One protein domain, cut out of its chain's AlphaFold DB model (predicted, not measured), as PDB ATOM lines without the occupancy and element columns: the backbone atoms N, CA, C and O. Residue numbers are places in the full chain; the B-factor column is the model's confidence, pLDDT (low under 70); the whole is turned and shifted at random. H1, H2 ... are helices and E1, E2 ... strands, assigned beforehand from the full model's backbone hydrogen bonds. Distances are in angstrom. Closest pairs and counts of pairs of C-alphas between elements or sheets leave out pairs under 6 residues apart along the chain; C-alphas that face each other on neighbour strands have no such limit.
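What this domain is: This is residues 210 to 325 of the 475 residues of an uncharacterized protein of Venturia effusa (UniProt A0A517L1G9). A small, strongly twisted sheet of three strands has H1 and H2 over one face, with H3 grazing it; beyond these, H4 and H5 lead away from the sheet, and residues 318 to 325 of H5 stick out. The printed part has 116 residues with five named helices and three named strands, in the order E1 E2 H1 H2 E3 H3 H4 H5. The sheet runs E1 E2 E3, antiparallel, and the class is mixed. The whole is compact, with a radius of gyration of the C-alphas of 15.1 A and spans of 46 by 36 by 26 A.

How they stand to each other: Start at the inner strand E2, residues 224 to 230. It forms a hairpin with E1, residues 214 to 220, where N 218 and O 226 are 2.9 A apart, within hydrogen-bond range. On its other side is E3, residues 277 to 282, with N 227 and O 280 at 2.8 A. H1, residues 246 to 258, and H2, residues 269 to 276, make two layers with the sheet, helices on one face. H1 runs along the strands over E2, 16 degrees from it on the local plane, at a height over the sheet of 7.9 A. H1, with residues 247 to 251 alone, touches H2 at a steep tilt of 64 degrees; the closest C-alphas, of Trp 247 and Ile 270, are 6.2 A apart. H3, residues 284 to 291, only grazes the sheet. H4, residues 302 to 313, and H5, residues 316 to 325, are not on it; they are close but not clearly touching, C-alphas 311 and 317 being closest at 7.6 A. Every O i to N i+4 pair is within hydrogen-bond range in H2, H3, H4 and H5, and 8 of 9 in H1.

Where its parts are: Find C-alpha 214 at (-12.970, -3.877, 10.636), where E1 begins; E2 measures 19.2 A. H1 runs 18.1 A from C-alpha 246 at (-6.584, -8.751, 13.294). H4 measures 16.3 A, and H5 ends at C-alpha 325, (1.908, -20.384, 40.835).

The domain as a whole: The two C-alphas farthest apart, of Lys 292 and Glu 325, are 47.7 A apart. The printed part has no cut, and the link from E2 to H1 is long. Look for pLDDT under 70 at residues 264, 266 to 267 and 298 to 325.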
ATOM      1  N   PHE A 210     -11.464 -11.996   7.736       87.25
ATOM      2  CA  PHE A 210     -11.596 -10.683   8.372       87.25
ATOM      3  C   PHE A 210     -12.375  -9.744   7.456       87.25
ATOM      4  O   PHE A 210     -12.252  -9.818   6.236       87.25
ATOM      5  N   ILE A 211     -13.111  -8.800   8.040       87.19
ATOM      6  CA  ILE A 211     -13.718  -7.707   7.274       87.19
ATOM      7  C   ILE A 211     -12.653  -6.635   7.028       87.19
ATOM      8  O   ILE A 211     -12.120  -6.066   7.984       87.19
ATOM      9  N   ASP A 212     -12.389  -6.308   5.759       81.31
ATOM     10  CA  ASP A 212     -11.350  -5.351   5.319       81.31
ATOM     11  C   ASP A 212     -11.386  -3.999   6.054       81.31
ATOM     12  O   ASP A 212     -10.366  -3.328   6.228       81.31
ATOM     13  N   HIS A 213     -12.575  -3.566   6.473       80.69
ATOM     14  CA  HIS A 213     -12.803  -2.283   7.144       80.69
ATOM     15  C   HIS A 213     -12.902  -2.396   8.670       80.69
ATOM     16  O   HIS A 213     -12.912  -1.379   9.365       80.69
ATOM     17  N   CYS A 214     -12.937  -3.616   9.208       86.69
ATOM     18  CA  CYS A 214     -12.970  -3.877  10.636       86.69
ATOM     19  C   CYS A 214     -12.265  -5.195  10.984       86.69
ATOM     20  O   CYS A 214     -12.886  -6.215  11.278       86.69
ATOM     21  N   ALA A 215     -10.938  -5.136  11.035       88.69
ATOM     22  CA  ALA A 215     -10.094  -6.299  11.281       88.69
ATOM     23  C   ALA A 215     -10.182  -6.888  12.711       88.69
ATOM     24  O   ALA A 215      -9.496  -7.860  12.989       88.69
ATOM     25  N   VAL A 216     -10.998  -6.343  13.625       93.00
ATOM     26  CA  VAL A 216     -11.339  -7.024  14.897       93.00
ATOM     27  C   VAL A 216     -12.516  -7.990  14.774       93.00
ATOM     28  O   VAL A 216     -12.803  -8.706  15.728       93.00
ATOM     29  N   LEU A 217     -13.200  -8.014  13.628       94.94
ATOM     30  CA  LEU A 217     -14.239  -8.995  13.338       94.94
ATOM     31  C   LEU A 217     -13.607 -10.195  12.646       94.94
ATOM     32  O   LEU A 217     -12.966 -10.046  11.603       94.94
ATOM     33  N   ILE A 218     -13.809 -11.361  13.247       93.88
ATOM     34  CA  ILE A 218     -13.342 -12.649  12.756       93.88
ATOM     35  C   ILE A 218     -14.532 -13.515  12.359       93.88
ATOM     36  O   ILE A 218     -15.502 -13.636  13.110       93.88
ATOM     37  N   HIS A 219     -14.445 -14.131  11.187       93.06
ATOM     38  CA  HIS A 219     -15.348 -15.194  10.785       93.06
ATOM     39  C   HIS A 219     -14.774 -16.531  11.240       93.06
ATOM     40  O   HIS A 219     -13.667 -16.914  10.854       93.06
ATOM     41  N   THR A 220     -15.532 -17.253  12.055       86.19
ATOM     42  CA  THR A 220     -15.284 -18.676  12.292       86.19
ATOM     43  C   THR A 220     -16.017 -19.470  11.218       86.19
ATOM     44  O   THR A 220     -17.134 -19.115  10.846       86.19
ATOM     45  N   GLY A 221     -15.425 -20.566  10.734       84.00
ATOM     46  CA  GLY A 221     -15.955 -21.369   9.615       84.00
ATOM     47  C   GLY A 221     -17.313 -22.060   9.843       84.00
ATOM     48  O   GLY A 221     -17.716 -22.873   9.017       84.00
ATOM     49  N   ASN A 222     -18.000 -21.743  10.943       87.00
ATOM     50  CA  ASN A 222     -19.344 -22.190  11.312       87.00
ATOM     51  C   ASN A 222     -20.421 -21.126  10.982       87.00
ATOM     52  O   ASN A 222     -21.457 -21.081  11.643       87.00
ATOM     53  N   ASP A 223     -20.155 -20.234  10.020       86.69
ATOM     54  CA  ASP A 223     -20.976 -19.061   9.667       86.69
ATOM     55  C   ASP A 223     -21.258 -18.104  10.850       86.69
ATOM     56  O   ASP A 223     -22.308 -17.459  10.939       86.69
ATOM     57  N   GLN A 224     -20.311 -18.013  11.794       92.94
ATOM     58  CA  GLN A 224     -20.428 -17.191  13.000       92.94
ATOM     59  C   GLN A 224     -19.328 -16.135  13.076       92.94
ATOM     60  O   GLN A 224     -18.130 -16.438  13.031       92.94
ATOM     61  N   TRP A 225     -19.757 -14.886  13.255       95.12
ATOM     62  CA  TRP A 225     -18.892 -13.730  13.432       95.12
ATOM     63  C   TRP A 225     -18.665 -13.420  14.908       95.12
ATOM     64  O   TRP A 225     -19.608 -13.395  15.704       95.12
ATOM     65  N   TYR A 226     -17.419 -13.110  15.253       94.75
ATOM     66  CA  TYR A 226     -17.033 -12.673  16.589       94.75
ATOM     67  C   TYR A 226     -16.200 -11.396  16.532       94.75
ATOM     68  O   TYR A 226     -15.417 -11.177  15.612       94.75
ATOM     69  N   GLU A 227     -16.357 -10.552  17.542       95.69
ATOM     70  CA  GLU A 227     -15.554  -9.359  17.772       95.69
ATOM     71  C   GLU A 227     -14.484  -9.658  18.827       95.69
ATOM     72  O   GLU A 227     -14.808  -9.969  19.977       95.69
ATOM     73  N   LEU A 228     -13.216  -9.526  18.435       95.44
ATOM     74  CA  LEU A 228     -12.060  -9.664  19.315       95.44
ATOM     75  C   LEU A 228     -11.961  -8.482  20.289       95.44
ATOM     76  O   LEU A 228     -11.806  -7.323  19.887       95.44
ATOM     77  N   ARG A 229     -11.989  -8.793  21.586       95.62
ATOM     78  CA  ARG A 229     -11.838  -7.844  22.694       95.62
ATOM     79  C   ARG A 229     -10.751  -8.323  23.650       95.62
ATOM     80  O   ARG A 229     -10.744  -9.480  24.059       95.62
ATOM     81  N   CYS A 230      -9.845  -7.434  24.050       95.06
ATOM     82  CA  CYS A 230      -8.871  -7.736  25.101       95.06
ATOM     83  C   CYS A 230      -9.603  -8.129  26.394       95.06
ATOM     84  O   CYS A 230     -10.427  -7.354  26.871       95.06
ATOM     85  N   HIS A 231      -9.316  -9.290  26.989       93.94
ATOM     86  CA  HIS A 231     -10.015  -9.719  28.209       93.94
ATOM     87  C   HIS A 231      -9.741  -8.810  29.420       93.94
ATOM     88  O   HIS A 231     -10.613  -8.638  30.267       93.94
ATOM     89  N   ILE A 232      -8.560  -8.185  29.481       93.75
ATOM     90  CA  ILE A 232      -8.092  -7.419  30.648       93.75
ATOM     91  C   ILE A 232      -8.727  -6.023  30.715       93.75
ATOM     92  O   ILE A 232      -9.090  -5.550  31.793       93.75
ATOM     93  N   CYS A 233      -8.876  -5.337  29.574       94.38
ATOM     94  CA  CYS A 233      -9.454  -3.984  29.521       94.38
ATOM     95  C   CYS A 233     -10.676  -3.838  28.599       94.38
ATOM     96  O   CYS A 233     -11.133  -2.720  28.346       94.38
ATOM     97  N   GLY A 234     -11.168  -4.942  28.039       93.75
ATOM     98  CA  GLY A 234     -12.232  -5.006  27.037       93.75
ATOM     99  C   GLY A 234     -11.827  -4.536  25.634       93.75
ATOM    100  O   GLY A 234     -12.458  -4.919  24.654       93.75
ATOM    101  N   ARG A 235     -10.832  -3.652  25.493       94.19
ATOM    102  CA  ARG A 235     -10.680  -2.829  24.282       94.19
ATOM    103  C   ARG A 235     -10.490  -3.661  23.004       94.19
ATOM    104  O   ARG A 235      -9.783  -4.662  22.985       94.19
ATOM    105  N   ASN A 236     -11.089  -3.156  21.929       95.06
ATOM    106  CA  ASN A 236     -10.947  -3.586  20.531       95.06
ATOM    107  C   ASN A 236     -10.181  -2.539  19.680       95.06
ATOM    108  O   ASN A 236     -10.030  -2.673  18.465       95.06
ATOM    109  N   ALA A 237      -9.730  -1.448  20.306       94.44
ATOM    110  CA  ALA A 237      -9.120  -0.311  19.638       94.44
ATOM    111  C   ALA A 237      -8.008   0.321  20.481       94.44
ATOM    112  O   ALA A 237      -8.048   0.351  21.713       94.44
ATOM    113  N   SER A 238      -7.038   0.897  19.776       92.56
ATOM    114  CA  SER A 238      -5.984   1.744  20.335       92.56
ATOM    115  C   SER A 238      -6.539   2.992  21.037       92.56
ATOM    116  O   SER A 238      -7.677   3.403  20.813       92.56
ATOM    117  N   VAL A 239      -5.697   3.668  21.829       89.88
ATOM    118  CA  VAL A 239      -6.041   4.929  22.524       89.88
ATOM    119  C   VAL A 239      -6.505   6.028  21.552       89.88
ATOM    120  O   VAL A 239      -7.391   6.810  21.880       89.88
ATOM    121  N   ASN A 240      -5.989   6.028  20.318       91.81
ATOM    122  CA  ASN A 240      -6.400   6.946  19.248       91.81
ATOM    123  C   ASN A 240      -7.761   6.576  18.620       91.81
ATOM    124  O   ASN A 240      -8.218   7.225  17.681       91.81
ATOM    125  N   GLY A 241      -8.409   5.511  19.096       89.75
ATOM    126  CA  GLY A 241      -9.691   5.034  18.598       89.75
ATOM    127  C   GLY A 241      -9.629   4.368  17.221       89.75
ATOM    128  O   GLY A 241     -10.668   4.281  16.569       89.75
ATOM    129  N   VAL A 242      -8.443   3.929  16.785       91.50
ATOM    130  CA  VAL A 242      -8.242   3.070  15.607       91.50
ATOM    131  C   VAL A 242      -8.324   1.614  16.065       91.50
ATOM    132  O   VAL A 242      -7.614   1.256  17.011       91.50
ATOM    133  N   PHE A 243      -9.177   0.807  15.428       93.75
ATOM    134  CA  PHE A 243      -9.343  -0.619  15.733       93.75
ATOM    135  C   PHE A 243      -8.031  -1.401  15.592       93.75
ATOM    136  O   PHE A 243      -7.131  -1.010  14.841       93.75
ATOM    137  N   PHE A 244      -7.919  -2.505  16.325       94.50
ATOM    138  CA  PHE A 244      -6.796  -3.422  16.169       94.50
ATOM    139  C   PHE A 244      -6.828  -4.115  14.796       94.50
ATOM    140  O   PHE A 244      -7.881  -4.318  14.194       94.50
ATOM    141  N   LYS A 245      -5.639  -4.424  14.265       93.19
ATOM    142  CA  LYS A 245      -5.465  -5.101  12.976       93.19
ATOM    143  C   LYS A 245      -5.412  -6.611  13.197       93.19
ATOM    144  O   LYS A 245      -4.338  -7.120  13.497       93.19
ATOM    145  N   GLY A 246      -6.539  -7.306  13.077       91.69
ATOM    146  CA  GLY A 246      -6.584  -8.751  13.294       91.69
ATOM    147  C   GLY A 246      -6.276  -9.134  14.739       91.69
ATOM    148  O   GLY A 246      -6.200  -8.284  15.634       91.69
ATOM    149  N   TRP A 247      -6.014 -10.423  14.934       92.69
ATOM    150  CA  TRP A 247      -5.443 -10.947  16.173       92.69
ATOM    151  C   TRP A 247      -4.069 -10.321  16.473       92.69
ATOM    152  O   TRP A 247      -3.824  -9.966  17.621       92.69
ATOM    153  N   GLU A 248      -3.223 -10.054  15.463       93.25
ATOM    154  CA  GLU A 248      -1.893  -9.430  15.637       93.25
ATOM    155  C   GLU A 248      -1.958  -8.096  16.397       93.25
ATOM    156  O   GLU A 248      -1.109  -7.773  17.235       93.25
ATOM    157  N   GLY A 249      -2.960  -7.272  16.076       94.19
ATOM    158  CA  GLY A 249      -3.164  -5.982  16.719       94.19
ATOM    159  C   GLY A 249      -3.603  -6.111  18.177       94.19
ATOM    160  O   GLY A 249      -3.262  -5.241  18.980       94.19
ATOM    161  N   VAL A 250      -4.327  -7.184  18.508       94.19
ATOM    162  CA  VAL A 250      -4.772  -7.502  19.870       94.19
ATOM    163  C   VAL A 250      -3.622  -8.106  20.678       94.19
ATOM    164  O   VAL A 250      -3.364  -7.634  21.780       94.19
ATOM    165  N   LEU A 251      -2.852  -9.035  20.104       93.50
ATOM    166  CA  LEU A 251      -1.635  -9.600  20.701       93.50
ATOM    167  C   LEU A 251      -0.639  -8.500  21.081       93.50
ATOM    168  O   LEU A 251      -0.215  -8.373  22.226       93.50
ATOM    169  N   ARG A 252      -0.349  -7.601  20.133       94.12
ATOM    170  CA  ARG A 252       0.515  -6.435  20.363       94.12
ATOM    171  C   ARG A 252      -0.030  -5.493  21.436       94.12
ATOM    172  O   ARG A 252       0.744  -4.739  22.025       94.12
ATOM    173  N   HIS A 253      -1.342  -5.476  21.655       94.62
ATOM    174  CA  HIS A 253      -1.959  -4.717  22.732       94.62
ATOM    175  C   HIS A 253      -1.828  -5.431  24.086       94.62
ATOM    176  O   HIS A 253      -1.491  -4.738  25.044       94.62
ATOM    177  N   LEU A 254      -2.011  -6.756  24.156       92.81
ATOM    178  CA  LEU A 254      -1.757  -7.565  25.358       92.81
ATOM    179  C   LEU A 254      -0.318  -7.344  25.850       92.81
ATOM    180  O   LEU A 254      -0.129  -6.769  26.921       92.81
ATOM    181  N   VAL A 255       0.677  -7.596  24.991       92.19
ATOM    182  CA  VAL A 255       2.107  -7.375  25.295       92.19
ATOM    183  C   VAL A 255       2.364  -5.953  25.807       92.19
ATOM    184  O   VAL A 255       2.974  -5.750  26.848       92.19
ATOM    185  N   LYS A 256       1.899  -4.925  25.082       94.56
ATOM    186  CA  LYS A 256       2.305  -3.531  25.353       94.56
ATOM    187  C   LYS A 256       1.524  -2.813  26.445       94.56
ATOM    188  O   LYS A 256       1.992  -1.779  26.914       94.56
ATOM    189  N   ALA A 257       0.305  -3.248  26.751       94.81
ATOM    190  CA  ALA A 257      -0.572  -2.555  27.695       94.81
ATOM    191  C   ALA A 257      -0.822  -3.345  28.981       94.81
ATOM    192  O   ALA A 257      -1.309  -2.756  29.946       94.81
ATOM    193  N   HIS A 258      -0.522  -4.645  28.977       92.19
ATOM    194  CA  HIS A 258      -0.784  -5.538  30.098       92.19
ATOM    195  C   HIS A 258       0.452  -6.308  30.574       92.19
ATOM    196  O   HIS A 258       0.338  -6.992  31.581       92.19
ATOM    197  N   ASP A 259       1.607  -6.137  29.912       90.44
ATOM    198  CA  ASP A 259       2.864  -6.843  30.227       90.44
ATOM    199  C   ASP A 259       2.657  -8.370  30.268       90.44
ATOM    200  O   ASP A 259       3.208  -9.086  31.097       90.44
ATOM    201  N   ASP A 260       1.789  -8.849  29.366       78.81
ATOM    202  CA  ASP A 260       1.418 -10.255  29.200       78.81
ATOM    203  C   ASP A 260       2.576 -10.961  28.474       78.81
ATOM    204  O   ASP A 260       2.602 -11.069  27.245       78.81
ATOM    205  N   LEU A 261       3.615 -11.284  29.251       72.38
ATOM    206  CA  LEU A 261       4.883 -11.859  28.792       72.38
ATOM    207  C   LEU A 261       4.841 -13.391  28.667       72.38
ATOM    208  O   LEU A 261       5.764 -13.962  28.095       72.38
ATOM    209  N   ASP A 262       3.759 -14.042  29.108       76.94
ATOM    210  CA  ASP A 262       3.534 -15.496  29.000       76.94
ATOM    211  C   ASP A 262       3.170 -15.954  27.571       76.94
ATOM    212  O   ASP A 262       2.534 -16.991  27.362       76.94
ATOM    213  N   ILE A 263       3.563 -15.182  26.555       73.50
ATOM    214  CA  ILE A 263       3.536 -15.622  25.160       73.50
ATOM    215  C   ILE A 263       4.751 -16.518  24.958       73.50
ATOM    216  O   ILE A 263       5.850 -16.061  24.643       73.50
ATOM    217  N   VAL A 264       4.538 -17.811  25.188       69.12
ATOM    218  CA  VAL A 264       5.501 -18.862  24.862       69.12
ATOM    219  C   VAL A 264       5.790 -18.785  23.361       69.12
ATOM    220  O   VAL A 264       4.864 -18.890  22.560       69.12
ATOM    221  N   GLU A 265       7.064 -18.628  22.981       71.50
ATOM    222  CA  GLU A 265       7.502 -18.416  21.584       71.50
ATOM    223  C   GLU A 265       7.126 -19.567  20.616       71.50
ATOM    224  O   GLU A 265       7.285 -19.424  19.403       71.50
ATOM    225  N   ASP A 266       6.618 -20.686  21.148       65.62
ATOM    226  CA  ASP A 266       6.260 -21.918  20.439       65.62
ATOM    227  C   ASP A 266       4.739 -22.134  20.231       65.62
ATOM    228  O   ASP A 266       4.357 -23.085  19.545       65.62
ATOM    229  N   GLU A 267       3.847 -21.319  20.817       69.12
ATOM    230  CA  GLU A 267       2.399 -21.424  20.544       69.12
ATOM    231  C   GLU A 267       2.002 -20.633  19.285       69.12
ATOM    232  O   GLU A 267       2.470 -19.518  19.062       69.12
ATOM    233  N   ASP A 268       1.076 -21.169  18.478       77.62
ATOM    234  CA  ASP A 268       0.481 -20.422  17.364       77.62
ATOM    235  C   ASP A 268      -0.226 -19.163  17.910       77.62
ATOM    236  O   ASP A 268      -1.283 -19.253  18.543       77.62
ATOM    237  N   ASP A 269       0.347 -17.981  17.639       82.00
ATOM    238  CA  ASP A 269      -0.085 -16.664  18.147       82.00
ATOM    239  C   ASP A 269      -1.614 -16.452  18.113       82.00
ATOM    240  O   ASP A 269      -2.205 -15.823  18.997       82.00
ATOM    241  N   ILE A 270      -2.276 -16.961  17.069       88.12
ATOM    242  CA  ILE A 270      -3.722 -16.833  16.879       88.12
ATOM    243  C   ILE A 270      -4.523 -17.627  17.922       88.12
ATOM    244  O   ILE A 270      -5.500 -17.099  18.447       88.12
ATOM    245  N   ASP A 271      -4.097 -18.838  18.282       86.62
ATOM    246  CA  ASP A 271      -4.779 -19.693  19.260       86.62
ATOM    247  C   ASP A 271      -4.547 -19.200  20.693       86.62
ATOM    248  O   ASP A 271      -5.419 -19.344  21.557       86.62
ATOM    249  N   TYR A 272      -3.399 -18.570  20.958       88.62
ATOM    250  CA  TYR A 272      -3.181 -17.792  22.179       88.62
ATOM    251  C   TYR A 272      -4.163 -16.608  22.253       88.62
ATOM    252  O   TYR A 272      -4.904 -16.480  23.233       88.62
ATOM    253  N   VAL A 273      -4.261 -15.789  21.194       90.31
ATOM    254  CA  VAL A 273      -5.204 -14.655  21.153       90.31
ATOM    255  C   VAL A 273      -6.653 -15.121  21.294       90.31
ATOM    256  O   VAL A 273      -7.404 -14.493  22.035       90.31
ATOM    257  N   LEU A 274      -7.062 -16.210  20.639       89.69
ATOM    258  CA  LEU A 274      -8.433 -16.727  20.715       89.69
ATOM    259  C   LEU A 274      -8.783 -17.291  22.100       89.69
ATOM    260  O   LEU A 274      -9.902 -17.070  22.559       89.69
ATOM    261  N   ARG A 275      -7.848 -17.958  22.796       88.44
ATOM    262  CA  ARG A 275      -8.047 -18.404  24.192       88.44
ATOM    263  C   ARG A 275      -8.095 -17.240  25.176       88.44
ATOM    264  O   ARG A 275      -8.908 -17.252  26.096       88.44
ATOM    265  N   LYS A 276      -7.209 -16.253  25.014       88.00
ATOM    266  CA  LYS A 276      -7.075 -15.132  25.952       88.00
ATOM    267  C   LYS A 276      -8.047 -13.989  25.658       88.00
ATOM    268  O   LYS A 276      -8.246 -13.164  26.532       88.00
ATOM    269  N   CYS A 277      -8.653 -13.854  24.480       90.50
ATOM    270  CA  CYS A 277      -9.549 -12.723  24.201       90.50
ATOM    271  C   CYS A 277     -11.012 -13.010  24.530       90.50
ATOM    272  O   CYS A 277     -11.533 -14.098  24.308       90.50
ATOM    273  N   ALA A 278     -11.714 -11.978  24.995       87.44
ATOM    274  CA  ALA A 278     -13.162 -12.015  25.072       87.44
ATOM    275  C   ALA A 278     -13.735 -11.956  23.646       87.44
ATOM    276  O   ALA A 278     -13.431 -11.039  22.880       87.44
ATOM    277  N   LEU A 279     -14.578 -12.925  23.299       90.44
ATOM    278  CA  LEU A 279     -15.267 -12.989  22.014       90.44
ATOM    279  C   LEU A 279     -16.718 -12.535  22.198       90.44
ATOM    280  O   LEU A 279     -17.519 -13.242  22.809       90.44
ATOM    281  N   ARG A 280     -17.086 -11.362  21.662       94.12
ATOM    282  CA  ARG A 280     -18.507 -10.986  21.545       94.12
ATOM    283  C   ARG A 280     -19.045 -11.557  20.239       94.12
ATOM    284  O   ARG A 280     -18.532 -11.199  19.184       94.12
ATOM    285  N   GLN A 281     -20.068 -12.405  20.287       93.69
ATOM    286  CA  GLN A 281     -20.753 -12.838  19.067       93.69
ATOM    287  C   GLN A 281     -21.434 -11.633  18.400       93.69
ATOM    288  O   GLN A 281     -22.075 -10.826  19.077       93.69
ATOM    289  N   VAL A 282     -21.286 -11.513  17.082       95.25
ATOM    290  CA  VAL A 282     -21.848 -10.422  16.279       95.25
ATOM    291  C   VAL A 282     -22.872 -10.997  15.314       95.25
ATOM    292  O   VAL A 282     -22.622 -11.984  14.622       95.25
ATOM    293  N   THR A 283     -24.054 -10.396  15.278       95.06
ATOM    294  CA  THR A 283     -25.138 -10.839  14.397       95.06
ATOM    295  C   THR A 283     -24.873 -10.434  12.947       95.06
ATOM    296  O   THR A 283     -24.300  -9.378  12.686       95.06
ATOM    297  N   LEU A 284     -25.361 -11.214  11.974       93.94
ATOM    298  CA  LEU A 284     -25.260 -10.851  10.549       93.94
ATOM    299  C   LEU A 284     -25.870  -9.467  10.249       93.94
ATOM    300  O   LEU A 284     -25.362  -8.736   9.405       93.94
ATOM    301  N   ALA A 285     -26.907  -9.066  10.991       94.81
ATOM    302  CA  ALA A 285     -27.504  -7.736  10.886       94.81
ATOM    303  C   ALA A 285     -26.560  -6.611  11.358       94.81
ATOM    304  O   ALA A 285     -26.561  -5.535  10.762       94.81
ATOM    305  N   GLU A 286     -25.748  -6.835  12.397       94.12
ATOM    306  CA  GLU A 286     -24.675  -5.906  12.774       94.12
ATOM    307  C   GLU A 286     -23.573  -5.890  11.712       94.12
ATOM    308  O   GLU A 286     -23.182  -4.805  11.294       94.12
ATOM    309  N   ILE A 287     -23.126  -7.055  11.222       93.94
ATOM    310  CA  ILE A 287     -22.114  -7.158  10.154       93.94
ATOM    311  C   ILE A 287     -22.529  -6.342   8.925       93.94
ATOM    312  O   ILE A 287     -21.795  -5.442   8.520       93.94
ATOM    313  N   GLU A 288     -23.746  -6.544   8.413       93.31
ATOM    314  CA  GLU A 288     -24.282  -5.763   7.295       93.31
ATOM    315  C   GLU A 288     -24.276  -4.249   7.562       93.31
ATOM    316  O   GLU A 288     -24.035  -3.450   6.655       93.31
ATOM    317  N   GLN A 289     -24.585  -3.813   8.788       93.00
ATOM    318  CA  GLN A 289     -24.555  -2.390   9.125       93.00
ATOM    319  C   GLN A 289     -23.119  -1.856   9.261       93.00
ATOM    320  O   GLN A 289     -22.896  -0.678   8.979       93.00
ATOM    321  N   ILE A 290     -22.161  -2.685   9.686       90.75
ATOM    322  CA  ILE A 290     -20.733  -2.347   9.797       90.75
ATOM    323  C   ILE A 290     -20.125  -2.198   8.398       90.75
ATOM    324  O   ILE A 290     -19.496  -1.178   8.120       90.75
ATOM    325  N   GLU A 291     -20.387  -3.142   7.489       90.69
ATOM    326  CA  GLU A 291     -19.967  -3.079   6.080       90.69
ATOM    327  C   GLU A 291     -20.528  -1.843   5.363       90.69
ATOM    328  O   GLU A 291     -19.818  -1.156   4.632       90.69
ATOM    329  N   LYS A 292     -21.795  -1.498   5.631       92.25
ATOM    330  CA  LYS A 292     -22.448  -0.286   5.107       92.25
ATOM    331  C   LYS A 292     -21.986   1.005   5.808       92.25
ATOM    332  O   LYS A 292     -22.495   2.079   5.490       92.25
ATOM    333  N   GLY A 293     -21.075   0.928   6.785       88.44
ATOM    334  CA  GLY A 293     -20.576   2.069   7.563       88.44
ATOM    335  C   GLY A 293     -21.623   2.747   8.460       88.44
ATOM    336  O   GLY A 293     -21.392   3.854   8.950       88.44
ATOM    337  N   MET A 294     -22.779   2.110   8.668       86.81
ATOM    338  CA  MET A 294     -23.906   2.642   9.443       86.81
ATOM    339  C   MET A 294     -23.797   2.315  10.935       86.81
ATOM    340  O   MET A 294     -24.192   3.127  11.772       86.81
ATOM    341  N   HIS A 295     -23.240   1.153  11.281       80.44
ATOM    342  CA  HIS A 295     -23.008   0.762  12.667       80.44
ATOM    343  C   HIS A 295     -21.618   1.204  13.114       80.44
ATOM    344  O   HIS A 295     -20.592   0.729  12.627       80.44
ATOM    345  N   LYS A 296     -21.582   2.109  14.091       78.62
ATOM    346  CA  LYS A 296     -20.367   2.357  14.863       78.62
ATOM    347  C   LYS A 296     -20.257   1.230  15.873       78.62
ATOM    348  O   LYS A 296     -20.989   1.254  16.854       78.62
ATOM    349  N   ILE A 297     -19.347   0.287  15.630       75.12
ATOM    350  CA  ILE A 297     -18.966  -0.715  16.632       75.12
ATOM    351  C   ILE A 297     -18.667   0.037  17.918       75.12
ATOM    352  O   ILE A 297     -17.827   0.947  17.917       75.12
ATOM    353  N   ASP A 298     -19.401  -0.305  18.975       69.75
ATOM    354  CA  ASP A 298     -19.334   0.412  20.236       69.75
ATOM    355  C   ASP A 298     -17.890   0.390  20.745       69.75
ATOM    356  O   ASP A 298     -17.352  -0.633  21.178       69.75
ATOM    357  N   LYS A 299     -17.247   1.562  20.685       63.69
ATOM    358  CA  LYS A 299     -16.017   1.815  21.427       63.69
ATOM    359  C   LYS A 299     -16.402   1.697  22.888       63.69
ATOM    360  O   LYS A 299     -17.099   2.577  23.391       63.69
ATOM    361  N   ILE A 300     -15.967   0.596  23.498       59.31
ATOM    362  CA  ILE A 300     -16.309   0.180  24.859       59.31
ATOM    363  C   ILE A 300     -16.416   1.382  25.783       59.31
ATOM    364  O   ILE A 300     -15.479   2.191  25.891       59.31
ATOM    365  N   ARG A 301     -17.601   1.513  26.383       49.91
ATOM    366  CA  ARG A 301     -18.006   2.736  27.058       49.91
ATOM    367  C   ARG A 301     -17.131   2.942  28.288       49.91
ATOM    368  O   ARG A 301     -16.490   2.016  28.788       49.91
ATOM    369  N   LYS A 302     -17.060   4.179  28.788       49.88
ATOM    370  CA  LYS A 302     -16.270   4.443  30.002       49.88
ATOM    371  C   LYS A 302     -16.819   3.666  31.202       49.88
ATOM    372  O   LYS A 302     -16.031   3.311  32.072       49.88
ATOM    373  N   GLU A 303     -18.120   3.372  31.207       46.38
ATOM    374  CA  GLU A 303     -18.771   2.477  32.171       46.38
ATOM    375  C   GLU A 303     -18.088   1.095  32.246       46.38
ATOM    376  O   GLU A 303     -17.664   0.668  33.319       46.38
ATOM    377  N   ASP A 304     -17.892   0.433  31.104       49.91
ATOM    378  CA  ASP A 304     -17.291  -0.906  31.017       49.91
ATOM    379  C   ASP A 304     -15.808  -0.908  31.433       49.91
ATOM    380  O   ASP A 304     -15.314  -1.852  32.053       49.91
ATOM    381  N   GLN A 305     -15.085   0.180  31.134       51.81
ATOM    382  CA  GLN A 305     -13.703   0.364  31.597       51.81
ATOM    383  C   GLN A 305     -13.638   0.460  33.127       51.81
ATOM    384  O   GLN A 305     -12.683  -0.029  33.726       51.81
ATOM    385  N   PHE A 306     -14.665   1.040  33.756       48.91
ATOM    386  CA  PHE A 306     -14.802   1.088  35.210       48.91
ATOM    387  C   PHE A 306     -15.079  -0.296  35.806       48.91
ATOM    388  O   PHE A 306     -14.488  -0.630  36.826       48.91
ATOM    389  N   ALA A 307     -15.894  -1.130  35.152       44.28
ATOM    390  CA  ALA A 307     -16.103  -2.518  35.573       44.28
ATOM    391  C   ALA A 307     -14.799  -3.341  35.502       44.28
ATOM    392  O   ALA A 307     -14.453  -4.041  36.455       44.28
ATOM    393  N   ALA A 308     -14.017  -3.193  34.426       47.66
ATOM    394  CA  ALA A 308     -12.706  -3.838  34.293       47.66
ATOM    395  C   ALA A 308     -11.659  -3.310  35.302       47.66
ATOM    396  O   ALA A 308     -10.777  -4.052  35.733       47.66
ATOM    397  N   GLU A 309     -11.728  -2.032  35.692       50.66
ATOM    398  CA  GLU A 309     -10.909  -1.460  36.776       50.66
ATOM    399  C   GLU A 309     -11.354  -1.972  38.154       50.66
ATOM    400  O   GLU A 309     -10.522  -2.319  38.988       50.66
ATOM    401  N   GLN A 310     -12.664  -2.110  38.379       47.66
ATOM    402  CA  GLN A 310     -13.221  -2.640  39.620       47.66
ATOM    403  C   GLN A 310     -12.796  -4.100  39.836       47.66
ATOM    404  O   GLN A 310     -12.329  -4.439  40.923       47.66
ATOM    405  N   VAL A 311     -12.842  -4.938  38.793       45.19
ATOM    406  CA  VAL A 311     -12.313  -6.314  38.833       45.19
ATOM    407  C   VAL A 311     -10.815  -6.329  39.163       45.19
ATOM    408  O   VAL A 311     -10.411  -7.091  40.041       45.19
ATOM    409  N   ARG A 312      -9.998  -5.447  38.571       53.69
ATOM    410  CA  ARG A 312      -8.569  -5.321  38.925       53.69
ATOM    411  C   ARG A 312      -8.361  -4.896  40.386       53.69
ATOM    412  O   ARG A 312      -7.582  -5.525  41.095       53.69
ATOM    413  N   SER A 313      -9.118  -3.913  40.876       54.81
ATOM    414  CA  SER A 313      -9.051  -3.446  42.273       54.81
ATOM    415  C   SER A 313      -9.547  -4.465  43.311       54.81
ATOM    416  O   SER A 313      -9.204  -4.357  44.485       54.81
ATOM    417  N   SER A 314     -10.331  -5.468  42.896       57.03
ATOM    418  CA  SER A 314     -10.913  -6.472  43.798       57.03
ATOM    419  C   SER A 314      -9.917  -7.525  44.305       57.03
ATOM    420  O   SER A 314     -10.272  -8.341  45.152       57.03
ATOM    421  N   GLY A 315      -8.690  -7.555  43.770       41.75
ATOM    422  CA  GLY A 315      -7.665  -8.547  44.122       41.75
ATOM    423  C   GLY A 315      -7.950  -9.974  43.632       41.75
ATOM    424  O   GLY A 315      -7.118 -10.854  43.829       41.75
ATOM    425  N   VAL A 316      -9.086 -10.213  42.963       41.09
ATOM    426  CA  VAL A 316      -9.478 -11.533  42.435       41.09
ATOM    427  C   VAL A 316      -8.453 -12.065  41.430       41.09
ATOM    428  O   VAL A 316      -8.108 -13.237  41.493       41.09
ATOM    429  N   VAL A 317      -7.915 -11.204  40.558       40.50
ATOM    430  CA  VAL A 317      -6.885 -11.588  39.572       40.50
ATOM    431  C   VAL A 317      -5.593 -12.027  40.271       40.50
ATOM    432  O   VAL A 317      -5.121 -13.130  40.029       40.50
ATOM    433  N   ALA A 318      -5.093 -11.232  41.223       44.69
ATOM    434  CA  ALA A 318      -3.895 -11.569  41.996       44.69
ATOM    435  C   ALA A 318      -4.063 -12.858  42.825       44.69
ATOM    436  O   ALA A 318      -3.113 -13.614  43.000       44.69
ATOM    437  N   ARG A 319      -5.280 -13.139  43.318       42.66
ATOM    438  CA  ARG A 319      -5.580 -14.378  44.052       42.66
ATOM    439  C   ARG A 319      -5.665 -15.606  43.135       42.66
ATOM    440  O   ARG A 319      -5.358 -16.696  43.598       42.66
ATOM    441  N   LEU A 320      -6.060 -15.447  41.869       40.59
ATOM    442  CA  LEU A 320      -6.031 -16.529  40.877       40.59
ATOM    443  C   LEU A 320      -4.597 -16.824  40.411       40.59
ATOM    444  O   LEU A 320      -4.201 -17.981  40.421       40.59
ATOM    445  N   GLN A 321      -3.801 -15.789  40.121       47.81
ATOM    446  CA  GLN A 321      -2.381 -15.941  39.764       47.81
ATOM    447  C   GLN A 321      -1.587 -16.656  40.869       47.81
ATOM    448  O   GLN A 321      -0.857 -17.601  40.594       47.81
ATOM    449  N   HIS A 322      -1.812 -16.293  42.138       53.69
ATOM    450  CA  HIS A 322      -1.164 -16.957  43.275       53.69
ATOM    451  C   HIS A 322      -1.563 -18.443  43.421       53.69
ATOM    452  O   HIS A 322      -0.785 -19.227  43.959       53.69
ATOM    453  N   LEU A 323      -2.753 -18.860  42.972       45.88
ATOM    454  CA  LEU A 323      -3.143 -20.280  42.980       45.88
ATOM    455  C   LEU A 323      -2.450 -21.056  41.848       45.88
ATOM    456  O   LEU A 323      -1.979 -22.167  42.069       45.88
ATOM    457  N   GLU A 324      -2.320 -20.445  40.670       46.25
ATOM    458  CA  GLU A 324      -1.666 -21.036  39.494       46.25
ATOM    459  C   GLU A 324      -0.148 -21.223  39.717       46.25
ATOM    460  O   GLU A 324       0.401 -22.290  39.438       46.25
ATOM    461  N   GLU A 325       0.520 -20.251  40.355       56.19
ATOM    462  CA  GLU A 325       1.908 -20.384  40.835       56.19
ATOM    463  C   GLU A 325       2.070 -21.511  41.878       56.19
ATOM    464  O   GLU A 325       3.101 -22.192  41.925       56.19
TER     465      GLU A 325